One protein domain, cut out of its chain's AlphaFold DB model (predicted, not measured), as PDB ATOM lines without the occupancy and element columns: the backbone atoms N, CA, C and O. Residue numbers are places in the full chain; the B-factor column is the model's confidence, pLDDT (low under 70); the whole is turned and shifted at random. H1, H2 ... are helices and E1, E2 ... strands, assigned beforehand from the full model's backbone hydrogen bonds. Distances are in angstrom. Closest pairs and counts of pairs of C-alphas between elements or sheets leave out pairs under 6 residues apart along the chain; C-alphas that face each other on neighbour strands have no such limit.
ATOM      1  N   MET A   7     -11.232  -7.995 -21.159       93.50
ATOM      2  CA  MET A   7     -10.361  -6.845 -21.367       93.50
ATOM      3  C   MET A   7     -11.198  -5.571 -21.305       93.50
ATOM      4  O   MET A   7     -12.422  -5.606 -21.403       93.50
ATOM      5  N   ILE A   8     -10.532  -4.433 -21.147       93.56
ATOM      6  CA  ILE A   8     -11.184  -3.133 -21.263       93.56
ATOM      7  C   ILE A   8     -10.863  -2.579 -22.644       93.56
ATOM      8  O   ILE A   8      -9.694  -2.357 -22.962       93.56
ATOM      9  N   LEU A   9     -11.900  -2.349 -23.438       93.00
ATOM     10  CA  LEU A   9     -11.794  -1.735 -24.750       93.00
ATOM     11  C   LEU A   9     -12.263  -0.282 -24.675       93.00
ATOM     12  O   LEU A   9     -13.349   0.010 -24.175       93.00
ATOM     13  N   HIS A  10     -11.433   0.628 -25.177       93.75
ATOM     14  CA  HIS A  10     -11.769   2.042 -25.319       93.75
ATOM     15  C   HIS A  10     -12.043   2.332 -26.792       93.75
ATOM     16  O   HIS A  10     -11.111   2.478 -27.583       93.75
ATOM     17  N   LEU A  11     -13.323   2.395 -27.155       93.38
ATOM     18  CA  LEU A  11     -13.753   2.731 -28.503       93.38
ATOM     19  C   LEU A  11     -13.757   4.256 -28.659       93.38
ATOM     20  O   LEU A  11     -14.550   4.947 -28.025       93.38
ATOM     21  N   GLN A  12     -12.845   4.771 -29.483       90.75
ATOM     22  CA  GLN A  12     -12.657   6.215 -29.678       90.75
ATOM     23  C   GLN A  12     -13.681   6.831 -30.639       90.75
ATOM     24  O   GLN A  12     -14.000   8.010 -30.523       90.75
ATOM     25  N   GLN A  13     -14.172   6.050 -31.603       90.94
ATOM     26  CA  GLN A  13     -15.124   6.480 -32.627       90.94
ATOM     27  C   GLN A  13     -16.243   5.448 -32.739       90.94
ATOM     28  O   GLN A  13     -15.955   4.257 -32.621       90.94
ATOM     29  N   PRO A  14     -17.496   5.877 -32.950       92.69
ATOM     30  CA  PRO A  14     -18.611   4.952 -33.053       92.69
ATOM     31  C   PRO A  14     -18.473   4.045 -34.280       92.69
ATOM     32  O   PRO A  14     -17.877   4.425 -35.289       92.69
ATOM     33  N   ILE A  15     -19.063   2.853 -34.199       93.00
ATOM     34  CA  ILE A  15     -19.133   1.898 -35.314       93.00
ATOM     35  C   ILE A  15     -20.577   1.857 -35.807       93.00
ATOM     36  O   ILE A  15     -21.450   1.343 -35.106       93.00
ATOM     37  N   THR A  16     -20.838   2.421 -36.986       93.56
ATOM     38  CA  THR A  16     -22.196   2.601 -37.528       93.56
ATOM     39  C   THR A  16     -22.597   1.488 -38.482       93.56
ATOM     40  O   THR A  16     -22.026   1.365 -39.555       93.56
ATOM     41  N   TYR A  17     -23.643   0.735 -38.176       94.44
ATOM     42  CA  TYR A  17     -24.061  -0.412 -38.977       94.44
ATOM     43  C   TYR A  17     -25.242  -0.087 -39.885       94.44
ATOM     44  O   TYR A  17     -26.175   0.619 -39.495       94.44
ATOM     45  N   GLN A  18     -25.249  -0.701 -41.067       94.94
ATOM     46  CA  GLN A  18     -26.451  -0.824 -41.885       94.94
ATOM     47  C   GLN A  18     -27.348  -1.918 -41.313       94.94
ATOM     48  O   GLN A  18     -26.881  -2.810 -40.608       94.94
ATOM     49  N   LYS A  19     -28.649  -1.868 -41.601       95.69
ATOM     50  CA  LYS A  19     -29.565  -2.926 -41.160       95.69
ATOM     51  C   LYS A  19     -29.208  -4.244 -41.855       95.69
ATOM     52  O   LYS A  19     -29.034  -4.267 -43.072       95.69
ATOM     53  N   ALA A  20     -29.144  -5.332 -41.094       96.19
ATOM     54  CA  ALA A  20     -28.899  -6.656 -41.648       96.19
ATOM     55  C   ALA A  20     -30.003  -7.061 -42.656       96.19
ATOM     56  O   ALA A  20     -31.171  -6.709 -42.458       96.19
ATOM     57  N   PRO A  21     -29.673  -7.820 -43.719       95.69
ATOM     58  CA  PRO A  21     -30.600  -8.210 -44.788       95.69
ATOM     59  C   PRO A  21     -31.544  -9.364 -44.392       95.69
ATOM     60  O   PRO A  21     -31.927 -10.183 -45.223       95.69
ATOM     61  N   PHE A  22     -31.928  -9.439 -43.120       95.81
ATOM     62  CA  PHE A  22     -32.897 -10.389 -42.584       95.81
ATOM     63  C   PHE A  22     -33.805  -9.693 -41.560       95.81
ATOM     64  O   PHE A  22     -33.541  -8.572 -41.120       95.81
ATOM     65  N   SER A  23     -34.924 -10.328 -41.212       93.00
ATOM     66  CA  SER A  23     -35.928  -9.733 -40.329       93.00
ATOM     67  C   SER A  23     -36.396 -10.736 -39.289       93.00
ATOM     68  O   SER A  23     -37.172 -11.648 -39.575       93.00
ATOM     69  N   THR A  24     -35.968 -10.513 -38.054       95.00
ATOM     70  CA  THR A  24     -36.391 -11.260 -36.875       95.00
ATOM     71  C   THR A  24     -36.341 -10.346 -35.654       95.00
ATOM     72  O   THR A  24     -35.601  -9.364 -35.633       95.00
ATOM     73  N   THR A  25     -37.150 -10.656 -34.646       93.12
ATOM     74  CA  THR A  25     -37.107 -10.034 -33.313       93.12
ATOM     75  C   THR A  25     -36.538 -10.985 -32.261       93.12
ATOM     76  O   THR A  25     -36.370 -10.602 -31.109       93.12
ATOM     77  N   ASP A  26     -36.275 -12.236 -32.642       97.12
ATOM     78  CA  ASP A  26     -35.687 -13.255 -31.782       97.12
ATOM     79  C   ASP A  26     -34.157 -13.202 -31.882       97.12
ATOM     80  O   ASP A  26     -33.601 -13.257 -32.985       97.12
ATOM     81  N   ALA A  27     -33.491 -13.059 -30.734       96.94
ATOM     82  CA  ALA A  27     -32.047 -12.862 -30.656       96.94
ATOM     83  C   ALA A  27     -31.251 -14.102 -31.088       96.94
ATOM     84  O   ALA A  27     -30.249 -13.970 -31.788       96.94
ATOM     85  N   GLU A  28     -31.709 -15.300 -30.714       97.75
ATOM     86  CA  GLU A  28     -31.064 -16.559 -31.095       97.75
ATOM     87  C   GLU A  28     -31.163 -16.756 -32.610       97.75
ATOM     88  O   GLU A  28     -30.163 -17.001 -33.280       97.75
ATOM     89  N   LYS A  29     -32.349 -16.541 -33.183       97.81
ATOM     90  CA  LYS A  29     -32.545 -16.600 -34.630       97.81
ATOM     91  C   LYS A  29     -31.690 -15.565 -35.363       97.81
ATOM     92  O   LYS A  29     -31.080 -15.913 -36.368       97.81
ATOM     93  N   ALA A  30     -31.605 -14.330 -34.862       98.25
ATOM     94  CA  ALA A  30     -30.760 -13.295 -35.463       98.25
ATOM     95  C   ALA A  30     -29.281 -13.690 -35.461       98.25
ATOM     96  O   ALA A  30     -28.570 -13.427 -36.425       98.25
ATOM     97  N   TYR A  31     -28.823 -14.338 -34.391       98.38
ATOM     98  CA  TYR A  31     -27.467 -14.862 -34.281       98.38
ATOM     99  C   TYR A  31     -27.186 -15.956 -35.317       98.38
ATOM    100  O   TYR A  31     -26.195 -15.859 -36.040       98.38
ATOM    101  N   GLN A  32     -28.091 -16.924 -35.482       97.94
ATOM    102  CA  GLN A  32     -27.950 -17.968 -36.506       97.94
ATOM    103  C   GLN A  32     -28.005 -17.410 -37.938       97.94
ATOM    104  O   GLN A  32     -27.205 -17.800 -38.794       97.94
ATOM    105  N   GLU A  33     -28.929 -16.481 -38.205       98.06
ATOM    106  CA  GLU A  33     -29.038 -15.805 -39.503       98.06
ATOM    107  C   GLU A  33     -27.782 -14.975 -39.798       98.06
ATOM    108  O   GLU A  33     -27.306 -14.977 -40.931       98.06
ATOM    109  N   MET A  34     -27.192 -14.334 -38.785       98.06
ATOM    110  CA  MET A  34     -25.954 -13.569 -38.937       98.06
ATOM    111  C   MET A  34     -24.741 -14.455 -39.228       98.06
ATOM    112  O   MET A  34     -23.955 -14.123 -40.112       98.06
ATOM    113  N   LEU A  35     -24.582 -15.581 -38.522       97.00
ATOM    114  CA  LEU A  35     -23.519 -16.549 -38.819       97.00
ATOM    115  C   LEU A  35     -23.632 -17.052 -40.262       97.00
ATOM    116  O   LEU A  35     -22.670 -16.974 -41.024       97.00
ATOM    117  N   SER A  36     -24.840 -17.463 -40.657       96.19
ATOM    118  CA  SER A  36     -25.122 -17.944 -42.014       96.19
ATOM    119  C   SER A  36     -24.877 -16.868 -43.075       96.19
ATOM    120  O   SER A  36     -24.380 -17.165 -44.161       96.19
ATOM    121  N   LEU A  37     -25.215 -15.609 -42.774       96.62
ATOM    122  CA  LEU A  37     -24.929 -14.477 -43.650       96.62
ATOM    123  C   LEU A  37     -23.421 -14.323 -43.843       96.62
ATOM    124  O   LEU A  37     -22.959 -14.283 -44.982       96.62
ATOM    125  N   LEU A  38     -22.657 -14.253 -42.750       96.94
ATOM    126  CA  LEU A  38     -21.216 -14.009 -42.787       96.94
ATOM    127  C   LEU A  38     -20.444 -15.113 -43.514       96.94
ATOM    128  O   LEU A  38     -19.459 -14.805 -44.185       96.94
ATOM    129  N   ASP A  39     -20.900 -16.366 -43.487       93.69
ATOM    130  CA  ASP A  39     -20.274 -17.460 -44.243       93.69
ATOM    131  C   ASP A  39     -20.158 -17.156 -45.747       93.69
ATOM    132  O   ASP A  39     -19.142 -17.486 -46.367       93.69
ATOM    133  N   GLY A  40     -21.122 -16.427 -46.318       93.50
ATOM    134  CA  GLY A  40     -21.117 -16.010 -47.724       93.50
ATOM    135  C   GLY A  40     -20.372 -14.705 -48.031       93.50
ATOM    136  O   GLY A  40     -20.183 -14.390 -49.204       93.50
ATOM    137  N   GLN A  41     -19.949 -13.941 -47.018       96.44
ATOM    138  CA  GLN A  41     -19.416 -12.584 -47.206       96.44
ATOM    139  C   GLN A  41     -17.885 -12.531 -47.347       96.44
ATOM    140  O   GLN A  41     -17.196 -13.490 -46.985       96.44
ATOM    141  N   PRO A  42     -17.304 -11.432 -47.858       96.44
ATOM    142  CA  PRO A  42     -15.854 -11.253 -47.897       96.44
ATOM    143  C   PRO A  42     -15.212 -11.219 -46.501       96.44
ATOM    144  O   PRO A  42     -15.845 -10.849 -45.509       96.44
ATOM    145  N   VAL A  43     -13.927 -11.576 -46.416       96.12
ATOM    146  CA  VAL A  43     -13.140 -11.454 -45.175       96.12
ATOM    147  C   VAL A  43     -13.090  -9.993 -44.728       96.12
ATOM    148  O   VAL A  43     -12.866  -9.106 -45.547       96.12
ATOM    149  N   GLY A  44     -13.291  -9.760 -43.432       94.50
ATOM    150  CA  GLY A  44     -13.401  -8.433 -42.829       94.50
ATOM    151  C   GLY A  44     -14.836  -7.922 -42.696       94.50
ATOM    152  O   GLY A  44     -15.028  -6.907 -42.037       94.50
ATOM    153  N   SER A  45     -15.829  -8.615 -43.266       96.56
ATOM    154  CA  SER A  45     -17.242  -8.292 -43.035       96.56
ATOM    155  C   SER A  45     -17.633  -8.609 -41.599       96.56
ATOM    156  O   SER A  45     -17.116  -9.557 -40.995       96.56
ATOM    157  N   GLU A  46     -18.602  -7.871 -41.073       96.44
ATOM    158  CA  GLU A  46     -19.054  -8.049 -39.703       96.44
ATOM    159  C   GLU A  46     -20.553  -7.871 -39.519       96.44
ATOM    160  O   GLU A  46     -21.232  -7.119 -40.215       96.44
ATOM    161  N   GLY A  47     -21.059  -8.590 -38.526       96.94
ATOM    162  CA  GLY A  47     -22.405  -8.463 -38.008       96.94
ATOM    163  C   GLY A  47     -22.385  -7.943 -36.580       96.94
ATOM    164  O   GLY A  47     -21.491  -8.277 -35.805       96.94
ATOM    165  N   CYS A  48     -23.397  -7.176 -36.197       97.19
ATOM    166  CA  CYS A  48     -23.601  -6.757 -34.816       97.19
ATOM    167  C   CYS A  48     -25.044  -6.996 -34.393       97.19
ATOM    168  O   CYS A  48     -25.978  -6.570 -35.065       97.19
ATOM    169  N   LEU A  49     -25.237  -7.655 -33.257       97.81
ATOM    170  CA  LEU A  49     -26.522  -7.732 -32.581       97.81
ATOM    171  C   LEU A  49     -26.466  -6.849 -31.343       97.81
ATOM    172  O   LEU A  49     -25.633  -7.068 -30.464       97.81
ATOM    173  N   ALA A  50     -27.362  -5.873 -31.267       96.44
ATOM    174  CA  ALA A  50     -27.592  -5.118 -30.046       96.44
ATOM    175  C   ALA A  50     -28.693  -5.811 -29.249       96.44
ATOM    176  O   ALA A  50     -29.789  -6.041 -29.768       96.44
ATOM    177  N   LEU A  51     -28.405  -6.142 -27.996       95.25
ATOM    178  CA  LEU A  51     -29.313  -6.805 -27.073       95.25
ATOM    179  C   LEU A  51     -29.524  -5.926 -25.842       95.25
ATOM    180  O   LEU A  51     -28.598  -5.271 -25.372       95.25
ATOM    181  N   SER A  52     -30.727  -5.942 -25.281       92.31
ATOM    182  CA  SER A  52     -30.971  -5.373 -23.946       92.31
ATOM    183  C   SER A  52     -30.330  -6.228 -22.840       92.31
ATOM    184  O   SER A  52     -29.943  -7.372 -23.082       92.31
ATOM    185  N   SER A  53     -30.309  -5.730 -21.598       86.94
ATOM    186  CA  SER A  53     -29.896  -6.501 -20.404       86.94
ATOM    187  C   SER A  53     -30.693  -7.796 -20.187       86.94
ATOM    188  O   SER A  53     -30.217  -8.731 -19.551       86.94
ATOM    189  N   THR A  54     -31.905  -7.875 -20.742       88.44
ATOM    190  CA  THR A  54     -32.768  -9.070 -20.706       88.44
ATOM    191  C   THR A  54     -32.623  -9.947 -21.951       88.44
ATOM    192  O   THR A  54     -33.458 -10.810 -22.203       88.44
ATOM    193  N   CYS A  55     -31.573  -9.720 -22.746       90.25
ATOM    194  CA  CYS A  55     -31.245 -10.444 -23.975       90.25
ATOM    195  C   CYS A  55     -32.261 -10.297 -25.118       90.25
ATOM    196  O   CYS A  55     -32.149 -10.992 -26.125       90.25
ATOM    197  N   ASN A  56     -33.224  -9.377 -25.012       93.06
ATOM    198  CA  ASN A  56     -34.109  -9.066 -26.136       93.06
ATOM    199  C   ASN A  56     -33.331  -8.360 -27.246       93.06
ATOM    200  O   ASN A  56     -32.562  -7.437 -26.960       93.06
ATOM    201  N   LEU A  57     -33.571  -8.767 -28.495       96.56
ATOM    202  CA  LEU A  57     -32.964  -8.164 -29.674       96.56
ATOM    203  C   LEU A  57     -33.485  -6.738 -29.879       96.56
ATOM    204  O   LEU A  57     -34.686  -6.519 -30.025       96.56
ATOM    205  N   LEU A  58     -32.565  -5.780 -29.914       95.25
ATOM    206  CA  LEU A  58     -32.841  -4.368 -30.175       95.25
ATOM    207  C   LEU A  58     -32.540  -4.007 -31.629       95.25
ATOM    208  O   LEU A  58     -33.278  -3.241 -32.247       95.25
ATOM    209  N   PHE A  59     -31.457  -4.562 -32.180       96.25
ATOM    210  CA  PHE A  59     -31.022  -4.283 -33.543       96.25
ATOM    211  C   PHE A  59     -30.133  -5.402 -34.100       96.25
ATOM    212  O   PHE A  59     -29.399  -6.052 -33.354       96.25
ATOM    213  N   SER A  60     -30.168  -5.586 -35.421       97.56
ATOM    214  CA  SER A  60     -29.239  -6.436 -36.171       97.56
ATOM    215  C   SER A  60     -28.606  -5.623 -37.291       97.56
ATOM    216  O   SER A  60     -29.293  -5.160 -38.204       97.56
ATOM    217  N   GLY A  61     -27.297  -5.446 -37.190       96.88
ATOM    218  CA  GLY A  61     -26.474  -4.653 -38.077       96.88
ATOM    219  C   GLY A  61     -25.516  -5.496 -38.895       96.88
ATOM    220  O   GLY A  61     -25.064  -6.539 -38.433       96.88
ATOM    221  N   PHE A  62     -25.185  -5.024 -40.087       96.38
ATOM    222  CA  PHE A  62     -24.200  -5.627 -40.973       96.38
ATOM    223  C   PHE A  62     -23.323  -4.541 -41.599       96.38
ATOM    224  O   PHE A  62     -23.787  -3.425 -41.853       96.38
ATOM    225  N   GLN A  63     -22.062  -4.881 -41.843       94.12
ATOM    226  CA  GLN A  63     -21.128  -4.092 -42.628       94.12
ATOM    227  C   GLN A  63     -20.274  -5.009 -43.504       94.12
ATOM    228  O   GLN A  63     -19.802  -6.061 -43.064       94.12
ATOM    229  N   ASP A  64     -20.040  -4.555 -44.731       93.75
ATOM    230  CA  ASP A  64     -18.973  -5.066 -45.586       93.75
ATOM    231  C   ASP A  64     -17.594  -4.724 -44.993       93.75
ATOM    232  O   ASP A  64     -17.500  -3.879 -44.093       93.75
ATOM    233  N   PRO A  65     -16.503  -5.341 -45.484       93.19
ATOM    234  CA  PRO A  65     -15.170  -5.010 -45.010       93.19
ATOM    235  C   PRO A  65     -14.874  -3.517 -45.197       93.19
ATOM    236  O   PRO A  65     -15.347  -2.909 -46.164       93.19
ATOM    237  N   PRO A  66     -14.051  -2.922 -44.317       88.62
ATOM    238  CA  PRO A  66     -13.688  -1.520 -44.436       88.62
ATOM    239  C   PRO A  66     -13.052  -1.242 -45.802       88.62
ATOM    240  O   PRO A  66     -12.147  -1.953 -46.242       88.62
ATOM    241  N   GLY A  67     -13.534  -0.189 -46.463       90.06
ATOM    242  CA  GLY A  67     -12.986   0.273 -47.733       90.06
ATOM    243  C   GLY A  67     -11.581   0.869 -47.596       90.06
ATOM    244  O   GLY A  67     -11.068   1.091 -46.497       90.06
ATOM    245  N   GLU A  68     -10.979   1.176 -48.744       89.00
ATOM    246  CA  GLU A  68      -9.634   1.762 -48.844       89.00
ATOM    247  C   GLU A  68      -9.472   3.050 -48.024       89.00
ATOM    248  O   GLU A  68      -8.479   3.201 -47.315       89.00
ATOM    249  N   ASP A  69     -10.469   3.937 -48.038       89.62
ATOM    250  CA  ASP A  69     -10.421   5.201 -47.294       89.62
ATOM    251  C   ASP A  69     -10.323   4.976 -45.779       89.62
ATOM    252  O   ASP A  69      -9.525   5.621 -45.095       89.62
ATOM    253  N   THR A  70     -11.090   4.019 -45.247       89.19
ATOM    254  CA  THR A  70     -11.029   3.641 -43.830       89.19
ATOM    255  C   THR A  70      -9.672   3.037 -43.490       89.19
ATOM    256  O   THR A  70      -9.092   3.378 -42.458       89.19
ATOM    257  N   ARG A  71      -9.124   2.184 -44.365       87.31
ATOM    258  CA  ARG A  71      -7.792   1.598 -44.169       87.31
ATOM    259  C   ARG A  71      -6.705   2.674 -44.125       87.31
ATOM    260  O   ARG A  71      -5.912   2.688 -43.187       87.31
ATOM    261  N   LEU A  72      -6.710   3.602 -45.081       91.06
ATOM    262  CA  LEU A  72      -5.764   4.720 -45.135       91.06
ATOM    263  C   LEU A  72      -5.882   5.628 -43.905       91.06
ATOM    264  O   LEU A  72      -4.865   6.029 -43.340       91.06
ATOM    265  N   ALA A  73      -7.106   5.920 -43.451       90.06
ATOM    266  CA  ALA A  73      -7.324   6.704 -42.239       90.06
ATOM    267  C   ALA A  73      -6.716   6.016 -41.007       90.06
ATOM    268  O   ALA A  73      -6.047   6.671 -40.209       90.06
ATOM    269  N   VAL A  74      -6.878   4.694 -40.878       87.50
ATOM    270  CA  VAL A  74      -6.270   3.910 -39.792       87.50
ATOM    271  C   VAL A  74      -4.741   3.939 -39.871       87.50
ATOM    272  O   VAL A  74      -4.091   4.207 -38.862       87.50
ATOM    273  N   GLU A  75      -4.162   3.719 -41.053       89.88
ATOM    274  CA  GLU A  75      -2.705   3.746 -41.265       89.88
ATOM    275  C   GLU A  75      -2.081   5.106 -40.918       89.88
ATOM    276  O   GLU A  75      -0.958   5.171 -40.420       89.88
ATOM    277  N   GLN A  76      -2.819   6.194 -41.145       92.75
ATOM    278  CA  GLN A  76      -2.371   7.563 -40.885       92.75
ATOM    279  C   GLN A  76      -2.769   8.087 -39.495       92.75
ATOM    280  O   GLN A  76      -2.440   9.224 -39.154       92.75
ATOM    281  N   GLY A  77      -3.474   7.288 -38.684       87.94
ATOM    282  CA  GLY A  77      -3.972   7.710 -37.371       87.94
ATOM    283  C   GLY A  77      -5.000   8.844 -37.440       87.94
ATOM    284  O   GLY A  77      -5.085   9.663 -36.525       87.94
ATOM    285  N   LEU A  78      -5.753   8.920 -38.537       90.88
ATOM    286  CA  LEU A  78      -6.787   9.919 -38.777       90.88
ATOM    287  C   LEU A  78      -8.154   9.451 -38.270       90.88
ATOM    288  O   LEU A  78      -8.376   8.288 -37.929       90.88
ATOM    289  N   VAL A  79      -9.099  10.390 -38.232       88.69
ATOM    290  CA  VAL A  79     -10.505  10.072 -37.985       88.69
ATOM    291  C   VAL A  79     -11.041   9.246 -39.150       88.69
ATOM    292  O   VAL A  79     -10.873   9.632 -40.305       88.69
ATOM    293  N   GLN A  80     -11.661   8.106 -38.843       87.19
ATOM    294  CA  GLN A  80     -12.257   7.252 -39.860       87.19
ATOM    295  C   GLN A  80     -13.514   7.935 -40.410       87.19
ATOM    296  O   GLN A  80     -14.240   8.587 -39.652       87.19
ATOM    297  N   PRO A  81     -13.797   7.807 -41.716       84.69
ATOM    298  CA  PRO A  81     -15.046   8.304 -42.267       84.69
ATOM    299  C   PRO A  81     -16.222   7.603 -41.575       84.69
ATOM    300  O   PRO A  81     -16.270   6.376 -41.487       84.69
ATOM    301  N   LEU A  82     -17.169   8.390 -41.067       77.31
ATOM    302  CA  LEU A  82     -18.381   7.857 -40.452       77.31
ATOM    303  C   LEU A  82     -19.261   7.262 -41.547       77.31
ATOM    304  O   LEU A  82     -19.774   7.986 -42.399       77.31
ATOM    305  N   ALA A  83     -19.447   5.945 -41.508       78.50
ATOM    306  CA  ALA A  83     -20.475   5.304 -42.308       78.50
ATOM    307  C   ALA A  83     -21.852   5.833 -41.882       78.50
ATOM    308  O   ALA A  83     -22.118   6.021 -40.691       78.50
ATOM    309  N   GLU A  84     -22.733   6.065 -42.852       81.44
ATOM    310  CA  GLU A  84     -24.146   6.295 -42.565       81.44
ATOM    311  C   GLU A  84     -24.794   4.977 -42.130       81.44
ATOM    312  O   GLU A  84     -24.387   3.901 -42.569       81.44
ATOM    313  N   GLY A  85     -25.812   5.048 -41.277       85.81
ATOM    314  CA  GLY A  85     -26.586   3.883 -40.870       85.81
ATOM    315  C   GLY A  85     -27.555   4.196 -39.731       85.81
ATOM    316  O   GLY A  85     -27.390   5.192 -39.027       85.81
ATOM    317  N   PRO A  86     -28.601   3.372 -39.556       90.00
ATOM    318  CA  PRO A  86     -29.653   3.618 -38.571       90.00
ATOM    319  C   PRO A  86     -29.240   3.337 -37.120       90.00
ATOM    320  O   PRO A  86     -30.023   3.621 -36.214       90.00
ATOM    321  N   TYR A  87     -28.076   2.729 -36.886       90.94
ATOM    322  CA  TYR A  87     -27.650   2.304 -35.558       90.94
ATOM    323  C   TYR A  87     -26.126   2.312 -35.443       90.94
ATOM    324  O   TYR A  87     -25.434   1.965 -36.401       90.94
ATOM    325  N   CYS A  88     -25.594   2.632 -34.266       92.31
ATOM    326  CA  CYS A  88     -24.164   2.557 -33.994       92.31
ATOM    327  C   CYS A  88     -23.861   1.940 -32.623       92.31
ATOM    328  O   CYS A  88     -24.644   2.028 -31.679       92.31
ATOM    329  N   ILE A  89     -22.687   1.318 -32.518       93.25
ATOM    330  CA  ILE A  89     -22.022   1.143 -31.227       93.25
ATOM    331  C   ILE A  89     -21.365   2.483 -30.913       93.25
ATOM    332  O   ILE A  89     -20.495   2.927 -31.661       93.25
ATOM    333  N   GLU A  90     -21.800   3.126 -29.837       92.94
ATOM    334  CA  GLU A  90     -21.307   4.444 -29.433       92.94
ATOM    335  C   GLU A  90     -19.825   4.435 -29.033       92.94
ATOM    336  O   GLU A  90     -19.267   3.416 -28.636       92.94
ATOM    337  N   ALA A  91     -19.163   5.590 -29.099       93.00
ATOM    338  CA  ALA A  91     -17.838   5.721 -28.500       93.00
ATOM    339  C   ALA A  91     -17.937   5.560 -26.973       93.00
ATOM    340  O   ALA A  91     -18.852   6.085 -26.333       93.00
ATOM    341  N   GLY A  92     -16.989   4.850 -26.363       93.62
ATOM    342  CA  GLY A  92     -17.083   4.553 -24.940       93.62
ATOM    343  C   GLY A  92     -16.115   3.498 -24.432       93.62
ATOM    344  O   GLY A  92     -15.192   3.054 -25.118       93.62
ATOM    345  N   ARG A  93     -16.330   3.113 -23.175       93.94
ATOM    346  CA  ARG A  93     -15.553   2.088 -22.485       93.94
ATOM    347  C   ARG A  93     -16.393   0.826 -22.344       93.94
ATOM    348  O   ARG A  93     -17.476   0.862 -21.768       93.94
ATOM    349  N   TYR A  94     -15.845  -0.285 -22.811       93.62
ATOM    350  CA  TYR A  94     -16.513  -1.576 -22.823       93.62
ATOM    351  C   TYR A  94     -15.699  -2.594 -22.044       93.62
ATOM    352  O   TYR A  94     -14.471  -2.644 -22.152       93.62
ATOM    353  N   GLU A  95     -16.389  -3.433 -21.284       93.00
ATOM    354  CA  GLU A  95     -15.850  -4.745 -20.975       93.00
ATOM    355  C   GLU A  95     -16.005  -5.632 -22.208       93.00
ATOM    356  O   GLU A  95     -17.087  -5.755 -22.782       93.00
ATOM    357  N   PHE A  96     -14.885  -6.194 -22.642       93.38
ATOM    358  CA  PHE A  96     -14.743  -6.863 -23.920       93.38
ATOM    359  C   PHE A  96     -14.290  -8.305 -23.728       93.38
ATOM    360  O   PHE A  96     -13.343  -8.578 -22.986       93.38
ATOM    361  N   PHE A  97     -14.929  -9.214 -24.456       94.12
ATOM    362  CA  PHE A  97     -14.565 -10.623 -24.527       94.12
ATOM    363  C   PHE A  97     -14.425 -11.018 -25.991       94.12
ATOM    364  O   PHE A  97     -15.287 -10.676 -26.796       94.12
ATOM    365  N   GLN A  98     -13.383 -11.777 -26.321       94.19
ATOM    366  CA  GLN A  98     -13.222 -12.392 -27.637       94.19
ATOM    367  C   GLN A  98     -13.257 -13.910 -27.494       94.19
ATOM    368  O   GLN A  98     -12.520 -14.479 -26.686       94.19
ATOM    369  N   LEU A  99     -14.136 -14.547 -28.259       94.50
ATOM    370  CA  LEU A  99     -14.511 -15.948 -28.138       94.50
ATOM    371  C   LEU A  99     -14.661 -16.575 -29.527       94.50
ATOM    372  O   LEU A  99     -14.842 -15.884 -30.531       94.50
ATOM    373  N   ALA A 100     -14.615 -17.904 -29.583       93.44
ATOM    374  CA  ALA A 100     -15.131 -18.615 -30.744       93.44
ATOM    375  C   ALA A 100     -16.669 -18.497 -30.765       93.44
ATOM    376  O   ALA A 100     -17.278 -18.476 -29.691       93.44
ATOM    377  N   PRO A 101     -17.305 -18.424 -31.947       94.06
ATOM    378  CA  PRO A 101     -18.750 -18.527 -32.048       94.06
ATOM    379  C   PRO A 101     -19.203 -19.883 -31.505       94.06
ATOM    380  O   PRO A 101     -18.531 -20.903 -31.667       94.06
ATOM    381  N   THR A 102     -20.348 -19.879 -30.840       94.38
ATOM    382  CA  THR A 102     -21.002 -21.075 -30.304       94.38
ATOM    383  C   THR A 102     -22.212 -21.438 -31.156       94.38
ATOM    384  O   THR A 102     -22.684 -20.630 -31.958       94.38
ATOM    385  N   ASN A 103     -22.752 -22.638 -30.943       92.44
ATOM    386  CA  ASN A 103     -23.992 -23.063 -31.595       92.44
ATOM    387  C   ASN A 103     -25.217 -22.309 -31.077       92.44
ATOM    388  O   ASN A 103     -26.219 -22.264 -31.776       92.44
ATOM    389  N   HIS A 104     -25.144 -21.747 -29.868       95.69
ATOM    390  CA  HIS A 104     -26.242 -21.029 -29.232       95.69
ATOM    391  C   HIS A 104     -25.767 -19.698 -28.664       95.69
ATOM    392  O   HIS A 104     -24.771 -19.661 -27.935       95.69
ATOM    393  N   LEU A 105     -26.510 -18.620 -28.922       95.62
ATOM    394  CA  LEU A 105     -26.207 -17.280 -28.410       95.62
ATOM    395  C   LEU A 105     -26.096 -17.284 -26.882       95.62
ATOM    396  O   LEU A 105     -25.212 -16.647 -26.312       95.62
ATOM    397  N   GLN A 106     -26.958 -18.050 -26.210       92.75
ATOM    398  CA  GLN A 106     -26.968 -18.137 -24.752       92.75
ATOM    399  C   GLN A 106     -25.637 -18.646 -24.168       92.75
ATOM    400  O   GLN A 106     -25.267 -18.250 -23.062       92.75
ATOM    401  N   GLU A 107     -24.895 -19.485 -24.900       93.50
ATOM    402  CA  GLU A 107     -23.575 -19.958 -24.466       93.50
ATOM    403  C   GLU A 107     -22.547 -18.821 -24.460       93.50
ATOM    404  O   GLU A 107     -21.761 -18.722 -23.517       93.50
ATOM    405  N   LEU A 108     -22.596 -17.915 -25.447       92.94
ATOM    406  CA  LEU A 108     -21.777 -16.701 -25.440       92.94
ATOM    407  C   LEU A 108     -22.160 -15.804 -24.262       92.94
ATOM    408  O   LEU A 108     -21.299 -15.392 -23.486       92.94
ATOM    409  N   LEU A 109     -23.456 -15.534 -24.090       92.06
ATOM    410  CA  LEU A 109     -23.947 -14.641 -23.037       92.06
ATOM    411  C   LEU A 109     -23.651 -15.166 -21.626       92.06
ATOM    412  O   LEU A 109     -23.472 -14.371 -20.706       92.06
ATOM    413  N   GLY A 110     -23.505 -16.484 -21.457       90.19
ATOM    414  CA  GLY A 110     -23.072 -17.108 -20.203       90.19
ATOM    415  C   GLY A 110     -21.669 -16.699 -19.732       90.19
ATOM    416  O   GLY A 110     -21.328 -16.926 -18.573       90.19
ATOM    417  N   HIS A 111     -20.858 -16.073 -20.592       89.19
ATOM    418  CA  HIS A 111     -19.563 -15.509 -20.213       89.19
ATOM    419  C   HIS A 111     -19.653 -14.120 -19.568       89.19
ATOM    420  O   HIS A 111     -18.660 -13.662 -18.998       89.19
ATOM    421  N   ILE A 112     -20.809 -13.455 -19.635       88.19
ATOM    422  CA  ILE A 112     -21.014 -12.128 -19.053       88.19
ATOM    423  C   ILE A 112     -21.448 -12.293 -17.587       88.19
ATOM    424  O   ILE A 112     -22.517 -12.851 -17.318       88.19
ATOM    425  N   PRO A 113     -20.657 -11.817 -16.610       79.62
ATOM    426  CA  PRO A 113     -21.047 -11.891 -15.209       79.62
ATOM    427  C   PRO A 113     -22.244 -10.970 -14.933       79.62
ATOM    428  O   PRO A 113     -22.280  -9.837 -15.398       79.62
ATOM    429  N   MET A 114     -23.201 -11.447 -14.127       74.12
ATOM    430  CA  MET A 114     -24.334 -10.651 -13.615       74.12
ATOM    431  C   MET A 114     -25.183  -9.972 -14.708       74.12
ATOM    432  O   MET A 114     -25.651  -8.854 -14.538       74.12
ATOM    433  N   LEU A 115     -25.419 -10.679 -15.816       74.62
ATOM    434  CA  LEU A 115     -26.165 -10.210 -16.992       74.62
ATOM    435  C   LEU A 115     -27.496  -9.493 -16.670       74.62
ATOM    436  O   LEU A 115     -27.790  -8.456 -17.257       74.62
ATOM    437  N   PHE A 116     -28.270 -10.018 -15.712       66.00
ATOM    438  CA  PHE A 116     -29.600  -9.503 -15.353       66.00
ATOM    439  C   PHE A 116     -29.582  -8.201 -14.534       66.00
ATOM    440  O   PHE A 116     -30.571  -7.474 -14.556       66.00
ATOM    441  N   ASP A 117     -28.456  -7.884 -13.891       67.25
ATOM    442  CA  ASP A 117     -28.178  -6.581 -13.261       67.25
ATOM    443  C   ASP A 117     -27.206  -5.747 -14.132       67.25
ATOM    444  O   ASP A 117     -26.586  -4.790 -13.667       67.25
ATOM    445  N   GLY A 118     -27.019  -6.171 -15.388       66.38
ATOM    446  CA  GLY A 118     -25.997  -5.699 -16.316       66.38
ATOM    447  C   GLY A 118     -26.385  -4.444 -17.110       66.38
ATOM    448  O   GLY A 118     -27.364  -3.763 -16.798       66.38
ATOM    449  N   PRO A 119     -25.611  -4.094 -18.152       73.94
ATOM    450  CA  PRO A 119     -25.765  -2.826 -18.857       73.94
ATOM    451  C   PRO A 119     -27.041  -2.727 -19.682       73.94
ATOM    452  O   PRO A 119     -27.572  -3.717 -20.176       73.94
ATOM    453  N   ASN A 120     -27.441  -1.485 -19.963       81.75
ATOM    454  CA  ASN A 120     -28.594  -1.172 -20.811       81.75
ATOM    455  C   ASN A 120     -28.515  -1.807 -22.210       81.75
ATOM    456  O   ASN A 120     -29.554  -2.108 -22.797       81.75
ATOM    457  N   CYS A 121     -27.303  -2.002 -22.741       90.31
ATOM    458  CA  CYS A 121     -27.085  -2.635 -24.033       90.31
ATOM    459  C   CYS A 121     -25.828  -3.510 -24.025       90.31
ATOM    460  O   CYS A 121     -24.782  -3.130 -23.492       90.31
ATOM    461  N   ILE A 122     -25.945  -4.669 -24.662       94.00
ATOM    462  CA  ILE A 122     -24.891  -5.652 -24.883       94.00
ATOM    463  C   ILE A 122     -24.755  -5.812 -26.386       94.00
ATOM    464  O   ILE A 122     -25.748  -6.052 -27.072       94.00
ATOM    465  N   TYR A 123     -23.538  -5.699 -26.900       95.81
ATOM    466  CA  TYR A 123     -23.279  -5.928 -28.314       95.81
ATOM    467  C   TYR A 123     -22.606  -7.274 -28.510       95.81
ATOM    468  O   TYR A 123     -21.564  -7.557 -27.917       95.81
ATOM    469  N   VAL A 124     -23.199  -8.090 -29.372       97.06
ATOM    470  CA  VAL A 124     -22.593  -9.316 -29.883       97.06
ATOM    471  C   VAL A 124     -22.133  -9.027 -31.298       97.06
ATOM    472  O   VAL A 124     -22.944  -8.931 -32.217       97.06
ATOM    473  N   ARG A 125     -20.828  -8.829 -31.467       97.25
ATOM    474  CA  ARG A 125     -20.203  -8.572 -32.762       97.25
ATOM    475  C   ARG A 125     -19.591  -9.861 -33.296       97.25
ATOM    476  O   ARG A 125     -18.888 -10.563 -32.575       97.25
ATOM    477  N   LEU A 126     -19.875 -10.173 -34.551       97.94
ATOM    478  CA  LEU A 126     -19.377 -11.337 -35.271       97.94
ATOM    479  C   LEU A 126     -18.523 -10.841 -36.428       97.94
ATOM    480  O   LEU A 126     -19.032 -10.164 -37.313       97.94
ATOM    481  N   LEU A 127     -17.234 -11.159 -36.408       97.25
ATOM    482  CA  LEU A 127     -16.276 -10.711 -37.413       97.25
ATOM    483  C   LEU A 127     -15.823 -11.899 -38.254       97.25
ATOM    484  O   LEU A 127     -15.304 -12.873 -37.703       97.25
ATOM    485  N   LYS A 128     -15.951 -11.807 -39.580       97.31
ATOM    486  CA  LYS A 128     -15.326 -12.769 -40.490       97.31
ATOM    487  C   LYS A 128     -13.828 -12.500 -40.567       97.31
ATOM    488  O   LYS A 128     -13.357 -11.741 -41.409       97.31
ATOM    489  N   GLU A 129     -13.081 -13.118 -39.662       94.06
ATOM    490  CA  GLU A 129     -11.638 -12.916 -39.531       94.06
ATOM    491  C   GLU A 129     -10.870 -13.501 -40.722       94.06
ATOM    492  O   GLU A 129      -9.887 -12.923 -41.181       94.06
ATOM    493  N   ASN A 130     -11.318 -14.645 -41.243       92.94
ATOM    494  CA  ASN A 130     -10.726 -15.275 -42.417       92.94
ATOM    495  C   ASN A 130     -11.757 -16.136 -43.167       92.94
ATOM    496  O   ASN A 130     -12.941 -16.149 -42.842       92.94
ATOM    497  N   ALA A 131     -11.311 -16.847 -44.205       89.50
ATOM    498  CA  ALA A 131     -12.188 -17.648 -45.059       89.50
ATOM    499  C   ALA A 131     -12.903 -18.804 -44.331       89.50
ATOM    500  O   ALA A 131     -13.897 -19.304 -44.847       89.50
ATOM    501  N   LEU A 132     -12.396 -19.237 -43.174       88.25
ATOM    502  CA  LEU A 132     -12.867 -20.417 -42.442       88.25
ATOM    503  C   LEU A 132     -13.338 -20.107 -41.016       88.25
ATOM    504  O   LEU A 132     -13.880 -20.994 -40.362       88.25
ATOM    505  N   ALA A 133     -13.096 -18.896 -40.513       92.50
ATOM    506  CA  ALA A 133     -13.370 -18.555 -39.127       92.50
ATOM    507  C   ALA A 133     -14.116 -17.229 -38.998       92.50
ATOM    508  O   ALA A 133     -13.716 -16.194 -39.539       92.50
ATOM    509  N   ILE A 134     -15.168 -17.289 -38.188       96.12
ATOM    510  CA  ILE A 134     -15.829 -16.138 -37.591       96.12
ATOM    511  C   ILE A 134     -15.362 -16.061 -36.138       96.12
ATOM    512  O   ILE A 134     -15.208 -17.085 -35.475       96.12
ATOM    513  N   VAL A 135     -15.140 -14.850 -35.642       96.38
ATOM    514  CA  VAL A 135     -14.826 -14.573 -34.239       96.38
ATOM    515  C   VAL A 135     -16.018 -13.872 -33.605       96.38
ATOM    516  O   VAL A 135     -16.546 -12.912 -34.167       96.38
ATOM    517  N   ALA A 136     -16.423 -14.329 -32.422       97.12
ATOM    518  CA  ALA A 136     -17.462 -13.691 -31.630       97.12
ATOM    519  C   ALA A 136     -16.842 -12.746 -30.599       97.12
ATOM    520  O   ALA A 136     -15.859 -13.065 -29.931       97.12
ATOM    521  N   GLN A 137     -17.431 -11.567 -30.458       96.38
ATOM    522  CA  GLN A 137     -16.998 -10.544 -29.523       96.38
ATOM    523  C   GLN A 137     -18.190 -10.049 -28.717       96.38
ATOM    524  O   GLN A 137     -19.216  -9.674 -29.283       96.38
ATOM    525  N   LEU A 138     -18.044 -10.006 -27.396       95.25
ATOM    526  CA  LEU A 138     -19.050  -9.454 -26.493       95.25
ATOM    527  C   LEU A 138     -18.559  -8.114 -25.976       95.25
ATOM    528  O   LEU A 138     -17.458  -8.036 -25.431       95.25
ATOM    529  N   TRP A 139     -19.370  -7.079 -26.157       94.69
ATOM    530  CA  TRP A 139     -19.081  -5.728 -25.699       94.69
ATOM    531  C   TRP A 139     -20.180  -5.306 -24.734       94.69
ATOM    532  O   TRP A 139     -21.344  -5.146 -25.102       94.69
ATOM    533  N   VAL A 140     -19.794  -5.141 -23.479       92.31
ATOM    534  CA  VAL A 140     -20.680  -4.875 -22.350       92.31
ATOM    535  C   VAL A 140     -20.352  -3.467 -21.867       92.31
ATOM    536  O   VAL A 140     -19.212  -3.199 -21.483       92.31
ATOM    537  N   VAL A 141     -21.313  -2.543 -21.950       86.38
ATOM    538  CA  VAL A 141     -21.115  -1.167 -21.454       86.38
ATOM    539  C   VAL A 141     -20.792  -1.227 -19.955       86.38
ATOM    540  O   VAL A 141     -21.392  -2.018 -19.229       86.38
ATOM    541  N   ARG A 142     -19.840  -0.415 -19.488       69.56
ATOM    542  CA  ARG A 142     -19.575  -0.215 -18.056       69.56
ATOM    543  C   ARG A 142     -19.864   1.211 -17.625       69.56
ATOM    544  O   ARG A 142     -19.680   2.120 -18.463       69.56
TER     545      ARG A 142
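Overview. This is residues 7 to 142 of the 142 residues of an uncharacterized protein of Spirochaetales bacterium (UniProt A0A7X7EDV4). One antiparallel sheet of eight strands is curled like part of a barrel and folded back on itself, so that E2 and E5 face E1, E6, E8, E7 and E3 across the fold, with E4 as the hinge. H1 covers the outside of the curl over E7 and E3, the short H3 touches one part of H1, and H2 lies away from the sheet towards one end of the longest axis. The printed part has 136 residues, with three named helices and eight named strands that follow each other along the chain as E1 E2 H1 E3 E4 H2 E5 E6 H3 E7 E8; the sheet's order is E1 E6 E8 E7 E3 E4 E2 E5. The class is mixed, helices and strands, and the whole is compact, with a radius of gyration of the C-alphas of 14.4 A and spans of 41 by 32 by 26 A.

Along the chain. Find C-alpha 7 at (-10.361, -6.845, -21.367), where E1, residues 7 to 11, begins. Across the sheet come E6, residues 92 to 99, 20.9 A; E8, 134 to 141, 22.6 A, ending at C-alpha 141 (-21.115, -1.167, -21.454); E7, 122 to 128, 19.6 A; E3, 46 to 51; E4, 57 to 63, 18.0 A; E2, 15 to 19; and E5, 87 to 89. H1 runs over residues 27 to 39, 18.6 A, from C-alpha 27 at (-32.047, -12.862, -30.656); H2 is 68 to 75 and H3 is 105 to 109.

Arrangement. Look across the strongly twisted sheet for N 9 and O 94 of E1 and E6, 2.9 A; N 97 and O 138 of E6 and E8, 3.0 A; N 125 and O 137 of the hairpin E7 and E8, 2.8 A; N 49 and O 124 of E3 and E7, 2.8 A; N 48 and O 61 of the hairpin E3 and E4, 2.9 A; N 62 and O 18 of E4 and E2, 2.8 A; and N 17 and O 87 of E2 and E5, 2.8 A. E6 bends by 53 degrees at residue 95. H1 is on the sheet at a height of 8.5 A, over E7 and E3, and runs along the strands, at 0 degrees to E3 on the local plane; its closest C-alphas to E3 are Met 34 and Gly 47, 6.3 A. H1 touches H3 with residues 27 to 31 alone, closest at the C-alphas of Glu 28 and Leu 105, 5.6 A. H3 only grazes the sheet; H2 is not on it. Three split strand-helix-strand units, each two strands of the sheet with a helix between them along the chain and another strand between them in the sheet, have right-handed crossovers: E2, H1, E3, with E4 between the strands; E4, H2, E5, with E2 between; and E6, H3, E7, with E8 between. In H1, H2 and H3 every O i to N i+4 pair is within hydrogen-bond range.

Size, cuts and confidence. The two farthest C-alphas, Gln 76 and Phe 116, are 41.0 A apart. The printed part has no cut. The links H2 to E5 and H3 to E7 are long. Mean pLDDT of the printed part is 91.9; look for values under 70 at residues 116 to 118 and 142.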